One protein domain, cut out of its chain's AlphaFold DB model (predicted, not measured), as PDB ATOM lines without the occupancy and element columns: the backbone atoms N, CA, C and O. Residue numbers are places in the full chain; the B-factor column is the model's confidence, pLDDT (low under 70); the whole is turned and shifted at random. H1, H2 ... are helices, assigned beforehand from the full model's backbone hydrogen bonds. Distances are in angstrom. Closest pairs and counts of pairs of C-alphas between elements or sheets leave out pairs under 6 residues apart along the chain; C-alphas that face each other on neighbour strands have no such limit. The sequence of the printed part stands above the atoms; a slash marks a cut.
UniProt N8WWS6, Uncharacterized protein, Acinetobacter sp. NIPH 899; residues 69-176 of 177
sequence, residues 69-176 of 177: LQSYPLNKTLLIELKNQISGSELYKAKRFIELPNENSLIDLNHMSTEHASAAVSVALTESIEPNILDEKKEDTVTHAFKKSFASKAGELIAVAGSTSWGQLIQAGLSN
ATOM      1  N   LEU A  69      49.354  -3.469  32.411       94.00
ATOM      2  CA  LEU A  69      50.170  -2.796  33.428       94.00
ATOM      3  C   LEU A  69      50.389  -3.622  34.698       94.00
ATOM      4  O   LEU A  69      51.335  -3.338  35.427       94.00
ATOM      5  N   GLN A  70      49.575  -4.646  34.970       90.56
ATOM      6  CA  GLN A  70      49.869  -5.573  36.065       90.56
ATOM      7  C   GLN A  70      51.123  -6.393  35.753       90.56
ATOM      8  O   GLN A  70      51.934  -6.604  36.644       90.56
ATOM      9  N   SER A  71      51.305  -6.823  34.500       90.81
ATOM     10  CA  SER A  71      52.485  -7.598  34.077       90.81
ATOM     11  C   SER A  71      53.700  -6.718  33.787       90.81
ATOM     12  O   SER A  71      54.831  -7.130  34.031       90.81
ATOM     13  N   TYR A  72      53.473  -5.498  33.298       92.12
ATOM     14  CA  TYR A  72      54.529  -4.526  33.013       92.12
ATOM     15  C   TYR A  72      54.276  -3.210  33.760       92.12
ATOM     16  O   TYR A  72      53.934  -2.199  33.126       92.12
ATOM     17  N   PRO A  73      54.432  -3.192  35.100       88.31
ATOM     18  CA  PRO A  73      54.264  -1.970  35.870       88.31
ATOM     19  C   PRO A  73      55.210  -0.889  35.354       88.31
ATOM     20  O   PRO A  73      56.370  -1.155  35.043       88.31
ATOM     21  N   LEU A  74      54.717   0.346  35.291       91.19
ATOM     22  CA  LEU A  74      55.484   1.519  34.859       91.19
ATOM     23  C   LEU A  74      55.893   1.537  33.382       91.19
ATOM     24  O   LEU A  74      56.643   2.426  32.985       91.19
ATOM     25  N   ASN A  75      55.395   0.616  32.551       93.25
ATOM     26  CA  ASN A  75      55.658   0.688  31.120       93.25
ATOM     27  C   ASN A  75      55.120   2.006  30.538       93.25
ATOM     28  O   ASN A  75      53.917   2.280  30.576       93.25
ATOM     29  N   LYS A  76      56.027   2.807  29.978       93.56
ATOM     30  CA  LYS A  76      55.725   4.149  29.486       93.56
ATOM     31  C   LYS A  76      54.691   4.151  28.358       93.56
ATOM     32  O   LYS A  76      53.773   4.967  28.401       93.56
ATOM     33  N   THR A  77      54.779   3.222  27.402       95.00
ATOM     34  CA  THR A  77      53.809   3.096  26.298       95.00
ATOM     35  C   THR A  77      52.395   2.870  26.828       95.00
ATOM     36  O   THR A  77      51.468   3.589  26.455       95.00
ATOM     37  N   LEU A  78      52.233   1.921  27.755       95.94
ATOM     38  CA  LEU A  78      50.941   1.622  28.369       95.94
ATOM     39  C   LEU A  78      50.412   2.792  29.212       95.94
ATOM     40  O   LEU A  78      49.227   3.106  29.145       95.94
ATOM     41  N   LEU A  79      51.265   3.467  29.986       95.44
ATOM     42  CA  LEU A  79      50.852   4.606  30.814       95.44
ATOM     43  C   LEU A  79      50.461   5.841  29.988       95.44
ATOM     44  O   LEU A  79      49.518   6.543  30.356       95.44
ATOM     45  N   ILE A  80      51.145   6.099  28.870       95.12
ATOM     46  CA  ILE A  80      50.775   7.163  27.926       95.12
ATOM     47  C   ILE A  80      49.427   6.853  27.282       95.12
ATOM     48  O   ILE A  80      48.552   7.717  27.244       95.12
ATOM     49  N   GLU A  81      49.224   5.615  26.829       96.00
ATOM     50  CA  GLU A  81      47.922   5.191  26.321       96.00
ATOM     51  C   GLU A  81      46.834   5.393  27.378       96.00
ATOM     52  O   GLU A  81      45.818   6.022  27.103       96.00
ATOM     53  N   LEU A  82      47.067   4.943  28.611       95.56
ATOM     54  CA  LEU A  82      46.108   5.084  29.701       95.56
ATOM     55  C   LEU A  82      45.754   6.551  29.972       95.56
ATOM     56  O   LEU A  82      44.582   6.875  30.164       95.56
ATOM     57  N   LYS A  83      46.747   7.446  29.922       95.31
ATOM     58  CA  LYS A  83      46.563   8.899  30.030       95.31
ATOM     59  C   LYS A  83      45.701   9.462  28.895       95.31
ATOM     60  O   LYS A  83      44.878  10.336  29.150       95.31
ATOM     61  N   ASN A  84      45.848   8.956  27.672       94.12
ATOM     62  CA  ASN A  84      45.038   9.373  26.521       94.12
ATOM     63  C   ASN A  84      43.584   8.875  26.596       94.12
ATOM     64  O   ASN A  84      42.699   9.450  25.957       94.12
ATOM     65  N   GLN A  85      43.330   7.824  27.380       93.12
ATOM     66  CA  GLN A  85      42.004   7.231  27.567       93.12
ATOM     67  C   GLN A  85      41.200   7.859  28.721       93.12
ATOM     68  O   GLN A  85      40.020   7.551  28.873       93.12
ATOM     69  N   ILE A  86      41.801   8.745  29.521       93.94
ATOM     70  CA  ILE A  86      41.130   9.462  30.615       93.94
ATOM     71  C   ILE A  86      40.966  10.950  30.291       93.94
ATOM     72  O   ILE A  86      41.728  11.555  29.539       93.94
ATOM     73  N   SER A  87      39.949  11.573  30.872       94.38
ATOM     74  CA  SER A  87      39.693  13.005  30.753       94.38
ATOM     75  C   SER A  87      40.568  13.815  31.709       94.38
ATOM     76  O   SER A  87      40.990  13.348  32.769       94.38
ATOM     77  N   GLY A  88      40.762  15.098  31.385       94.38
ATOM     78  CA  GLY A  88      41.463  16.027  32.274       94.38
ATOM     79  C   GLY A  88      40.802  16.173  33.652       94.38
ATOM     80  O   GLY A  88      41.499  16.368  34.641       94.38
ATOM     81  N   SER A  89      39.474  16.022  33.735       95.88
ATOM     82  CA  SER A  89      38.730  16.057  35.004       95.88
ATOM     83  C   SER A  89      39.048  14.849  35.889       95.88
ATOM     84  O   SER A  89      39.299  15.002  37.084       95.88
ATOM     85  N   GLU A  90      39.098  13.651  35.304       95.94
ATOM     86  CA  GLU A  90      39.450  12.420  36.024       95.94
ATOM     87  C   GLU A  90      40.898  12.480  36.521       95.94
ATOM     88  O   GLU A  90      41.161  12.221  37.696       95.94
ATOM     89  N   LEU A  91      41.824  12.922  35.663       96.25
ATOM     90  CA  LEU A  91      43.223  13.111  36.046       96.25
ATOM     91  C   LEU A  91      43.381  14.161  37.156       96.25
ATOM     92  O   LEU A  91      44.164  13.957  38.081       96.25
ATOM     93  N   TYR A  92      42.632  15.266  37.100       96.31
ATOM     94  CA  TYR A  92      42.652  16.294  38.143       96.31
ATOM     95  C   TYR A  92      42.206  15.742  39.503       96.31
ATOM     96  O   TYR A  92      42.882  15.961  40.508       96.31
ATOM     97  N   LYS A  93      41.105  14.979  39.539       96.38
ATOM     98  CA  LYS A  93      40.623  14.330  40.769       96.38
ATOM     99  C   LYS A  93      41.659  13.370  41.346       96.38
ATOM    100  O   LYS A  93      41.903  13.392  42.550       96.38
ATOM    101  N   ALA A  94      42.305  12.577  40.492       96.31
ATOM    102  CA  ALA A  94      43.377  11.694  40.924       96.31
ATOM    103  C   ALA A  94      44.574  12.468  41.480       96.31
ATOM    104  O   ALA A  94      45.013  12.159  42.581       96.31
ATOM    105  N   LYS A  95      45.052  13.521  40.807       96.44
ATOM    106  CA  LYS A  95      46.145  14.369  41.322       96.44
ATOM    107  C   LYS A  95      45.816  14.971  42.685       96.44
ATOM    108  O   LYS A  95      46.632  14.872  43.596       96.44
ATOM    109  N   ARG A  96      44.594  15.484  42.858       95.56
ATOM    110  CA  ARG A  96      44.108  15.989  44.149       95.56
ATOM    111  C   ARG A  96      44.181  14.923  45.246       95.56
ATOM    112  O   ARG A  96      44.581  15.234  46.362       95.56
ATOM    113  N   PHE A  97      43.812  13.680  44.934       95.12
ATOM    114  CA  PHE A  97      43.939  12.561  45.866       95.12
ATOM    115  C   PHE A  97      45.403  12.226  46.195       95.12
ATOM    116  O   PHE A  97      45.715  11.995  47.357       95.12
ATOM    117  N   ILE A  98      46.317  12.248  45.218       94.50
ATOM    118  CA  ILE A  98      47.750  11.998  45.467       94.50
ATOM    119  C   ILE A  98      48.367  13.074  46.377       94.50
ATOM    120  O   ILE A  98      49.163  12.754  47.264       94.50
ATOM    121  N   GLU A  99      48.018  14.342  46.146       94.44
ATOM    122  CA  GLU A  99      48.532  15.494  46.899       94.44
ATOM    123  C   GLU A  99      47.951  15.572  48.314       94.44
ATOM    124  O   GLU A  99      48.666  15.896  49.263       94.44
ATOM    125  N   LEU A 100      46.658  15.273  48.463       93.38
ATOM    126  CA  LEU A 100      45.926  15.408  49.718       93.38
ATOM    127  C   LEU A 100      45.011  14.189  49.949       93.38
ATOM    128  O   LEU A 100      43.789  14.323  49.840       93.38
ATOM    129  N   PRO A 101      45.576  13.014  50.288       91.06
ATOM    130  CA  PRO A 101      44.828  11.765  50.400       91.06
ATOM    131  C   PRO A 101      43.932  11.784  51.645       91.06
ATOM    132  O   PRO A 101      44.345  11.444  52.752       91.06
ATOM    133  N   ASN A 102      42.689  12.226  51.464       90.00
ATOM    134  CA  ASN A 102      41.663  12.314  52.502       90.00
ATOM    135  C   ASN A 102      40.290  11.851  51.992       90.00
ATOM    136  O   ASN A 102      40.101  11.628  50.795       90.00
ATOM    137  N   GLU A 103      39.311  11.765  52.895       89.75
ATOM    138  CA  GLU A 103      37.958  11.283  52.587       89.75
ATOM    139  C   GLU A 103      37.296  12.026  51.421       89.75
ATOM    140  O   GLU A 103      36.719  11.390  50.546       89.75
ATOM    141  N   ASN A 104      37.429  13.354  51.337       92.06
ATOM    142  CA  ASN A 104      36.819  14.134  50.255       92.06
ATOM    143  C   ASN A 104      37.416  13.778  48.890       92.06
ATOM    144  O   ASN A 104      36.690  13.570  47.920       92.06
ATOM    145  N   SER A 105      38.743  13.685  48.812       92.94
ATOM    146  CA  SER A 105      39.425  13.285  47.578       92.94
ATOM    147  C   SER A 105      39.149  11.822  47.202       92.94
ATOM    148  O   SER A 105      39.063  11.492  46.021       92.94
ATOM    149  N   LEU A 106      38.931  10.954  48.193       91.38
ATOM    150  CA  LEU A 106      38.535   9.564  47.985       91.38
ATOM    151  C   LEU A 106      37.095   9.459  47.457       91.38
ATOM    152  O   LEU A 106      36.827   8.674  46.550       91.38
ATOM    153  N   ILE A 107      36.176  10.276  47.977       91.44
ATOM    154  CA  ILE A 107      34.800  10.392  47.477       91.44
ATOM    155  C   ILE A 107      34.802  10.849  46.012       91.44
ATOM    156  O   ILE A 107      34.094  10.268  45.190       91.44
ATOM    157  N   ASP A 108      35.634  11.832  45.655       92.88
ATOM    158  CA  ASP A 108      35.785  12.279  44.264       92.88
ATOM    159  C   ASP A 108      36.220  11.142  43.329       92.88
ATOM    160  O   ASP A 108      35.719  11.058  42.200       92.88
ATOM    161  N   LEU A 109      37.126  10.271  43.797       93.06
ATOM    162  CA  LEU A 109      37.563   9.081  43.068       93.06
ATOM    163  C   LEU A 109      36.459   8.032  42.938       93.06
ATOM    164  O   LEU A 109      36.239   7.500  41.852       93.06
ATOM    165  N   ASN A 110      35.731   7.770  44.021       90.75
ATOM    166  CA  ASN A 110      34.683   6.751  44.065       90.75
ATOM    167  C   ASN A 110      33.430   7.126  43.255       90.75
ATOM    168  O   ASN A 110      32.613   6.259  42.957       90.75
ATOM    169  N   HIS A 111      33.280   8.392  42.855       91.88
ATOM    170  CA  HIS A 111      32.266   8.821  41.887       91.88
ATOM    171  C   HIS A 111      32.614   8.477  40.424       91.88
ATOM    172  O   HIS A 111      31.828   8.778  39.524       91.88
ATOM    173  N   MET A 112      33.780   7.883  40.161       92.81
ATOM    174  CA  MET A 112      34.176   7.380  38.842       92.81
ATOM    175  C   MET A 112      33.974   5.863  38.757       92.81
ATOM    176  O   MET A 112      33.859   5.178  39.774       92.81
ATOM    177  N   SER A 113      33.965   5.311  37.539       92.31
ATOM    178  CA  SER A 113      34.090   3.857  37.399       92.31
ATOM    179  C   SER A 113      35.432   3.399  37.973       92.31
ATOM    180  O   SER A 113      36.421   4.136  37.935       92.31
ATOM    181  N   THR A 114      35.480   2.176  38.507       91.69
ATOM    182  CA  THR A 114      36.702   1.632  39.125       91.69
ATOM    183  C   THR A 114      37.872   1.671  38.147       91.69
ATOM    184  O   THR A 114      38.988   2.014  38.526       91.69
ATOM    185  N   GLU A 115      37.619   1.378  36.877       92.12
ATOM    186  CA  GLU A 115      38.619   1.389  35.819       92.12
ATOM    187  C   GLU A 115      39.166   2.792  35.567       92.12
ATOM    188  O   GLU A 115      40.377   2.972  35.502       92.12
ATOM    189  N   HIS A 116      38.300   3.802  35.480       94.19
ATOM    190  CA  HIS A 116      38.741   5.177  35.249       94.19
ATOM    191  C   HIS A 116      39.447   5.765  36.473       94.19
ATOM    192  O   HIS A 116      40.460   6.443  36.317       94.19
ATOM    193  N   ALA A 117      38.988   5.449  37.687       94.62
ATOM    194  CA  ALA A 117      39.698   5.807  38.913       94.62
ATOM    195  C   ALA A 117      41.096   5.169  38.947       94.62
ATOM    196  O   ALA A 117      42.084   5.861  39.167       94.62
ATOM    197  N   SER A 118      41.197   3.872  38.646       94.00
ATOM    198  CA  SER A 118      42.476   3.148  38.612       94.00
ATOM    199  C   SER A 118      43.417   3.704  37.551       94.00
ATOM    200  O   SER A 118      44.609   3.875  37.804       94.00
ATOM    201  N   ALA A 119      42.877   4.027  36.376       95.19
ATOM    202  CA  ALA A 119      43.617   4.639  35.287       95.19
ATOM    203  C   ALA A 119      44.169   6.009  35.682       95.19
ATOM    204  O   ALA A 119      45.374   6.251  35.592       95.19
ATOM    205  N   ALA A 120      43.297   6.876  36.194       96.25
ATOM    206  CA  ALA A 120      43.659   8.217  36.616       96.25
ATOM    207  C   ALA A 120      44.674   8.203  37.760       96.25
ATOM    208  O   ALA A 120      45.648   8.953  37.708       96.25
ATOM    209  N   VAL A 121      44.506   7.327  38.754       95.38
ATOM    210  CA  VAL A 121      45.451   7.200  39.868       95.38
ATOM    211  C   VAL A 121      46.791   6.640  39.400       95.38
ATOM    212  O   VAL A 121      47.818   7.168  39.809       95.38
ATOM    213  N   SER A 122      46.818   5.648  38.507       94.19
ATOM    214  CA  SER A 122      48.076   5.101  37.969       94.19
ATOM    215  C   SER A 122      48.890   6.173  37.237       94.19
ATOM    216  O   SER A 122      50.091   6.322  37.472       94.19
ATOM    217  N   VAL A 123      48.226   6.973  36.398       95.62
ATOM    218  CA  VAL A 123      48.850   8.098  35.685       95.62
ATOM    219  C   VAL A 123      49.291   9.188  36.668       95.62
ATOM    220  O   VAL A 123      50.448   9.605  36.635       95.62
ATOM    221  N   ALA A 124      48.405   9.626  37.567       96.06
ATOM    222  CA  ALA A 124      48.690  10.694  38.526       96.06
ATOM    223  C   ALA A 124      49.823  10.325  39.489       96.06
ATOM    224  O   ALA A 124      50.698  11.149  39.743       96.06
ATOM    225  N   LEU A 125      49.836   9.089  39.989       95.12
ATOM    226  CA  LEU A 125      50.898   8.568  40.838       95.12
ATOM    227  C   LEU A 125      52.235   8.595  40.098       95.12
ATOM    228  O   LEU A 125      53.199   9.141  40.624       95.12
ATOM    229  N   THR A 126      52.279   8.090  38.863       93.62
ATOM    230  CA  THR A 126      53.499   8.104  38.042       93.62
ATOM    231  C   THR A 126      54.013   9.536  37.839       93.62
ATOM    232  O   THR A 126      55.184   9.816  38.099       93.62
ATOM    233  N   GLU A 127      53.136  10.471  37.455       93.75
ATOM    234  CA  GLU A 127      53.504  11.879  37.245       93.75
ATOM    235  C   GLU A 127      53.869  12.622  38.542       93.75
ATOM    236  O   GLU A 127      54.590  13.617  38.481       93.75
ATOM    237  N   SER A 128      53.395  12.164  39.707       94.19
ATOM    238  CA  SER A 128      53.739  12.770  41.001       94.19
ATOM    239  C   SER A 128      55.176  12.480  41.437       94.19
ATOM    240  O   SER A 128      55.764  13.277  42.163       94.19
ATOM    241  N   ILE A 129      55.741  11.354  40.986       92.06
ATOM    242  CA  ILE A 129      57.128  10.973  41.277       92.06
ATOM    243  C   ILE A 129      58.087  11.717  40.349       92.06
ATOM    244  O   ILE A 129      59.077  12.280  40.811       92.06
ATOM    245  N   GLU A 130      57.786  11.737  39.049       89.94
ATOM    246  CA  GLU A 130      58.567  12.475  38.061       89.94
ATOM    247  C   GLU A 130      57.645  13.248  37.102       89.94
ATOM    248  O   GLU A 130      57.009  12.667  36.212       89.94
ATOM    249  N   PRO A 131      57.580  14.586  37.238       87.50
ATOM    250  CA  PRO A 131      56.765  15.412  36.365       87.50
ATOM    251  C   PRO A 131      57.151  15.269  34.888       87.50
ATOM    252  O   PRO A 131      58.302  15.463  34.477       87.50
ATOM    253  N   ASN A 132      56.139  15.030  34.054       84.62
ATOM    254  CA  ASN A 132      56.264  14.834  32.608       84.62
ATOM    255  C   ASN A 132      57.033  13.565  32.191       84.62
ATOM    256  O   ASN A 132      57.472  13.495  31.047       84.62
ATOM    257  N   ILE A 133      57.192  12.557  33.059       87.88
ATOM    258  CA  ILE A 133      57.774  11.256  32.662       87.88
ATOM    259  C   ILE A 133      56.990  10.583  31.520       87.88
ATOM    260  O   ILE A 133      57.565   9.911  30.666       87.88
ATOM    261  N   LEU A 134      55.683  10.853  31.448       90.44
ATOM    262  CA  LEU A 134      54.769  10.399  30.396       90.44
ATOM    263  C   LEU A 134      54.671  11.373  29.208       90.44
ATOM    264  O   LEU A 134      53.676  11.374  28.489       90.44
ATOM    265  N   ASP A 135      55.662  12.243  29.020       86.62
ATOM    266  CA  ASP A 135      55.835  12.978  27.767       86.62
ATOM    267  C   ASP A 135      56.524  12.062  26.744       86.62
ATOM    268  O   ASP A 135      57.606  11.524  27.007       86.62
ATOM    269  N   GLU A 136      55.894  11.889  25.582       80.19
ATOM    270  CA  GLU A 136      56.401  11.087  24.461       80.19
ATOM    271  C   GLU A 136      57.789  11.541  23.989       80.19
ATOM    272  O   GLU A 136      58.552  10.736  23.463       80.19
ATOM    273  N   LYS A 137      58.149  12.814  24.200       83.25
ATOM    274  CA  LYS A 137      59.440  13.381  23.774       83.25
ATOM    275  C   LYS A 137      60.587  13.119  24.744       83.25
ATOM    276  O   LYS A 137      61.731  13.431  24.418       83.25
ATOM    277  N   LYS A 138      60.298  12.621  25.948       78.56
ATOM    278  CA  LYS A 138      61.326  12.310  26.945       78.56
ATOM    279  C   LYS A 138      61.778  10.860  26.825       78.56
ATOM    280  O   LYS A 138      60.975   9.984  26.517       78.56
ATOM    281  N   GLU A 139      63.041  10.602  27.139       75.19
ATOM    282  CA  GLU A 139      63.550   9.235  27.272       75.19
ATOM    283  C   GLU A 139      62.853   8.478  28.413       75.19
ATOM    284  O   GLU A 139      62.147   9.066  29.239       75.19
ATOM    285  N   ASP A 140      63.002   7.154  28.415       69.56
ATOM    286  CA  ASP A 140      62.441   6.295  29.453       69.56
ATOM    287  C   ASP A 140      63.338   6.335  30.701       69.56
ATOM    288  O   ASP A 140      64.496   5.917  30.667       69.56
ATOM    289  N   THR A 141      62.828   6.896  31.799       66.81
ATOM    290  CA  THR A 141      63.596   7.188  33.022       66.81
ATOM    291  C   THR A 141      63.217   6.287  34.198       66.81
ATOM    292  O   THR A 141      63.490   6.632  35.350       66.81
ATOM    293  N   VAL A 142      62.618   5.113  33.952       81.62
ATOM    294  CA  VAL A 142      62.255   4.158  35.018       81.62
ATOM    295  C   VAL A 142      63.515   3.574  35.677       81.62
ATOM    296  O   VAL A 142      63.994   2.484  35.369       81.62
ATOM    297  N   THR A 143      64.064   4.324  36.628       86.19
ATOM    298  CA  THR A 143      65.235   3.962  37.431       86.19
ATOM    299  C   THR A 143      64.836   3.175  38.681       86.19
ATOM    300  O   THR A 143      63.686   3.194  39.123       86.19
ATOM    301  N   HIS A 144      65.807   2.538  39.343       86.81
ATOM    302  CA  HIS A 144      65.584   1.948  40.670       86.81
ATOM    303  C   HIS A 144      65.090   2.970  41.705       86.81
ATOM    304  O   HIS A 144      64.257   2.639  42.547       86.81
ATOM    305  N   ALA A 145      65.579   4.214  41.635       88.88
ATOM    306  CA  ALA A 145      65.113   5.292  42.501       88.88
ATOM    307  C   ALA A 145      63.635   5.612  42.237       88.88
ATOM    308  O   ALA A 145      62.856   5.696  43.185       88.88
ATOM    309  N   PHE A 146      63.237   5.694  40.963       90.69
ATOM    310  CA  PHE A 146      61.841   5.885  40.572       90.69
ATOM    311  C   PHE A 146      60.948   4.762  41.113       90.69
ATOM    312  O   PHE A 146      59.963   5.041  41.792       90.69
ATOM    313  N   LYS A 147      61.323   3.492  40.894       91.19
ATOM    314  CA  LYS A 147      60.566   2.328  41.388       91.19
ATOM    315  C   LYS A 147      60.373   2.357  42.905       91.19
ATOM    316  O   LYS A 147      59.270   2.111  43.386       91.19
ATOM    317  N   LYS A 148      61.421   2.699  43.662       91.81
ATOM    318  CA  LYS A 148      61.350   2.806  45.128       91.81
ATOM    319  C   LYS A 148      60.397   3.918  45.571       91.81
ATOM    320  O   LYS A 148      59.580   3.692  46.462       91.81
ATOM    321  N   SER A 149      60.486   5.097  44.954       92.19
ATOM    322  CA  SER A 149      59.599   6.226  45.256       92.19
ATOM    323  C   SER A 149      58.148   5.918  44.896       92.19
ATOM    324  O   SER A 149      57.252   6.173  45.700       92.19
ATOM    325  N   PHE A 150      57.921   5.296  43.734       92.38
ATOM    326  CA  PHE A 150      56.605   4.811  43.330       92.38
ATOM    327  C   PHE A 150      56.051   3.826  44.359       92.38
ATOM    328  O   PHE A 150      54.935   4.016  44.831       92.38
ATOM    329  N   ALA A 151      56.832   2.817  44.755       91.38
ATOM    330  CA  ALA A 151      56.371   1.801  45.692       91.38
ATOM    331  C   ALA A 151      56.036   2.378  47.074       91.38
ATOM    332  O   ALA A 151      55.004   2.042  47.655       91.38
ATOM    333  N   SER A 152      56.868   3.300  47.565       92.62
ATOM    334  CA  SER A 152      56.615   4.025  48.813       92.62
ATOM    335  C   SER A 152      55.297   4.794  48.744       92.62
ATOM    336  O   SER A 152      54.438   4.634  49.611       92.62
ATOM    337  N   LYS A 153      55.107   5.592  47.686       93.00
ATOM    338  CA  LYS A 153      53.914   6.427  47.548       93.00
ATOM    339  C   LYS A 153      52.658   5.589  47.320       93.00
ATOM    340  O   LYS A 153      51.633   5.855  47.933       93.00
ATOM    341  N   ALA A 154      52.741   4.536  46.513       91.50
ATOM    342  CA  ALA A 154      51.663   3.570  46.326       91.50
ATOM    343  C   ALA A 154      51.224   2.934  47.658       91.50
ATOM    344  O   ALA A 154      50.026   2.833  47.920       91.50
ATOM    345  N   GLY A 155      52.178   2.564  48.520       89.94
ATOM    346  CA  GLY A 155      51.899   2.028  49.854       89.94
ATOM    347  C   GLY A 155      51.142   3.010  50.755       89.94
ATOM    348  O   GLY A 155      50.169   2.617  51.399       89.94
ATOM    349  N   GLU A 156      51.525   4.291  50.753       90.94
ATOM    350  CA  GLU A 156      50.794   5.350  51.473       90.94
ATOM    351  C   GLU A 156      49.343   5.464  50.995       90.94
ATOM    352  O   GLU A 156      48.417   5.531  51.803       90.94
ATOM    353  N   LEU A 157      49.130   5.461  49.676       90.81
ATOM    354  CA  LEU A 157      47.797   5.612  49.096       90.81
ATOM    355  C   LEU A 157      46.904   4.414  49.407       90.81
ATOM    356  O   LEU A 157      45.730   4.614  49.702       90.81
ATOM    357  N   ILE A 158      47.445   3.193  49.393       88.69
ATOM    358  CA  ILE A 158      46.706   1.982  49.786       88.69
ATOM    359  C   ILE A 158      46.306   2.047  51.262       88.69
ATOM    360  O   ILE A 158      45.178   1.695  51.601       88.69
ATOM    361  N   ALA A 159      47.185   2.542  52.139       87.44
ATOM    362  CA  ALA A 159      46.870   2.688  53.559       87.44
ATOM    363  C   ALA A 159      45.681   3.638  53.802       87.44
ATOM    364  O   ALA A 159      44.893   3.405  54.718       87.44
ATOM    365  N   VAL A 160      45.521   4.672  52.967       86.81
ATOM    366  CA  VAL A 160      44.383   5.606  53.032       86.81
ATOM    367  C   VAL A 160      43.146   5.053  52.321       86.81
ATOM    368  O   VAL A 160      42.032   5.165  52.825       86.81
ATOM    369  N   ALA A 161      43.326   4.464  51.142       85.50
ATOM    370  CA  ALA A 161      42.238   3.993  50.295       85.50
ATOM    371  C   ALA A 161      41.614   2.678  50.794       85.50
ATOM    372  O   ALA A 161      40.515   2.323  50.360       85.50
ATOM    373  N   GLY A 162      42.293   1.948  51.683       82.88
ATOM    374  CA  GLY A 162      41.805   0.712  52.284       82.88
ATOM    375  C   GLY A 162      41.415  -0.336  51.240       82.88
ATOM    376  O   GLY A 162      42.117  -0.558  50.256       82.88
ATOM    377  N   SER A 163      40.262  -0.980  51.435       74.00
ATOM    378  CA  SER A 163      39.746  -2.037  50.554       74.00
ATOM    379  C   SER A 163      39.005  -1.515  49.315       74.00
ATOM    380  O   SER A 163      38.115  -2.200  48.805       74.00
ATOM    381  N   THR A 164      39.297  -0.299  48.848       81.81
ATOM    382  CA  THR A 164      38.700   0.202  47.602       81.81
ATOM    383  C   THR A 164      39.157  -0.639  46.412       81.81
ATOM    384  O   THR A 164      40.313  -1.052  46.315       81.81
ATOM    385  N   SER A 165      38.237  -0.889  45.478       81.00
ATOM    386  CA  SER A 165      38.477  -1.741  44.308       81.00
ATOM    387  C   SER A 165      39.627  -1.240  43.429       81.00
ATOM    388  O   SER A 165      40.403  -2.039  42.914       81.00
ATOM    389  N   TRP A 166      39.787   0.078  43.287       85.19
ATOM    390  CA  TRP A 166      40.882   0.662  42.509       85.19
ATOM    391  C   TRP A 166      42.233   0.602  43.249       85.19
ATOM    392  O   TRP A 166      43.278   0.478  42.611       85.19
ATOM    393  N   GLY A 167      42.236   0.615  44.589       83.25
ATOM    394  CA  GLY A 167      43.447   0.438  45.400       83.25
ATOM    395  C   GLY A 167      44.056  -0.961  45.251       83.25
ATOM    396  O   GLY A 167      45.278  -1.111  45.225       83.25
ATOM    397  N   GLN A 168      43.215  -1.981  45.044       81.00
ATOM    398  CA  GLN A 168      43.656  -3.359  44.778       81.00
ATOM    399  C   GLN A 168      44.472  -3.478  43.480       81.00
ATOM    400  O   GLN A 168      45.398  -4.283  43.406       81.00
ATOM    401  N   LEU A 169      44.183  -2.655  42.467       75.50
ATOM    402  CA  LEU A 169      44.941  -2.650  41.211       75.50
ATOM    403  C   LEU A 169      46.346  -2.061  41.386       75.50
ATOM    404  O   LEU A 169      47.305  -2.572  40.807       75.50
ATOM    405  N   ILE A 170      46.496  -1.051  42.244       81.12
ATOM    406  CA  ILE A 170      47.814  -0.518  42.624       81.12
ATOM    407  C   ILE A 170      48.604  -1.573  43.398       81.12
ATOM    408  O   ILE A 170      49.795  -1.755  43.154       81.12
ATOM    409  N   GLN A 171      47.941  -2.309  44.291       84.88
ATOM    410  CA  GLN A 171      48.559  -3.401  45.040       84.88
ATOM    411  C   GLN A 171      49.062  -4.528  44.123       84.88
ATOM    412  O   GLN A 171      50.155  -5.058  44.341       84.88
ATOM    413  N   ALA A 172      48.304  -4.868  43.077       80.56
ATOM    414  CA  ALA A 172      48.751  -5.815  42.058       80.56
ATOM    415  C   ALA A 172      50.009  -5.304  41.337       80.56
ATOM    416  O   ALA A 172      50.983  -6.041  41.216       80.56
ATOM    417  N   GLY A 173      50.033  -4.021  40.951       77.00
ATOM    418  CA  GLY A 173      51.213  -3.390  40.353       77.00
ATOM    419  C   GLY A 173      52.441  -3.417  41.270       77.00
ATOM    420  O   GLY A 173      53.530  -3.751  40.819       77.00
ATOM    421  N   LEU A 174      52.263  -3.143  42.568       84.06
ATOM    422  CA  LEU A 174      53.339  -3.220  43.565       84.06
ATOM    423  C   LEU A 174      53.950  -4.615  43.691       84.06
ATOM    424  O   LEU A 174      55.147  -4.737  43.926       84.06
ATOM    425  N   SER A 175      53.130  -5.655  43.553       85.31
ATOM    426  CA  SER A 175      53.573  -7.044  43.709       85.31
ATOM    427  C   SER A 175      54.507  -7.499  42.579       85.31
ATOM    428  O   SER A 175      55.197  -8.501  42.738       85.31
ATOM    429  N   ASN A 176      54.543  -6.753  41.469       80.81
ATOM    430  CA  ASN A 176      55.285  -7.077  40.251       80.81
ATOM    431  C   ASN A 176      56.422  -6.072  39.938       80.81
ATOM    432  O   ASN A 176      56.953  -6.084  38.826       80.81
TER     433      ASN A 176
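What this domain is: This is residues 69 to 176 of the 177 residues of an uncharacterized protein of Acinetobacter sp. NIPH 899 (UniProt N8WWS6). Helix H4 is the core of a rounded cluster of helices: H1, H2 and the helical hairpin of H5 and H6 pack on it, mostly crossed, and H3 folds back on H2. The 108 printed residues hold six named helices, H1 to H6, and no named strand: all helix. The whole is compact, radius of gyration of the C-alphas 12.6 A, spans 36 by 26 by 23 A.

Where its parts are: Find C-alpha 76 at (55.725, 4.149, 29.486); H1 runs from there to 84. Next come H2, 88 to 99, H3, 103 to 110, H4, 114 to 129, 22.6 A long, and H5, 144 to 161, 25.3 A. H6, 165 to 175, ends at C-alpha 175, (53.573, -7.044, 43.709).

How they stand to each other: Start at the hub, H4. It touches H2 at a steep tilt of 59 degrees, closest C-alphas Ala 120 and Leu 91, 4.9 A. Its residues 119 to 123 alone touch H1, closest C-alphas Ala 119 and Leu 82, 6.1 A. H6 touches it at Trp 166, whose C-alpha is 4.9 A from that of Ser 118. In H1 to H5 every O i to N i+4 pair is within hydrogen-bond range, in H6 5 of 7.

The domain as a whole: The printed part has no cut. Look at residues 130 to 143 for the long link; 140 to 141 are under pLDDT 70.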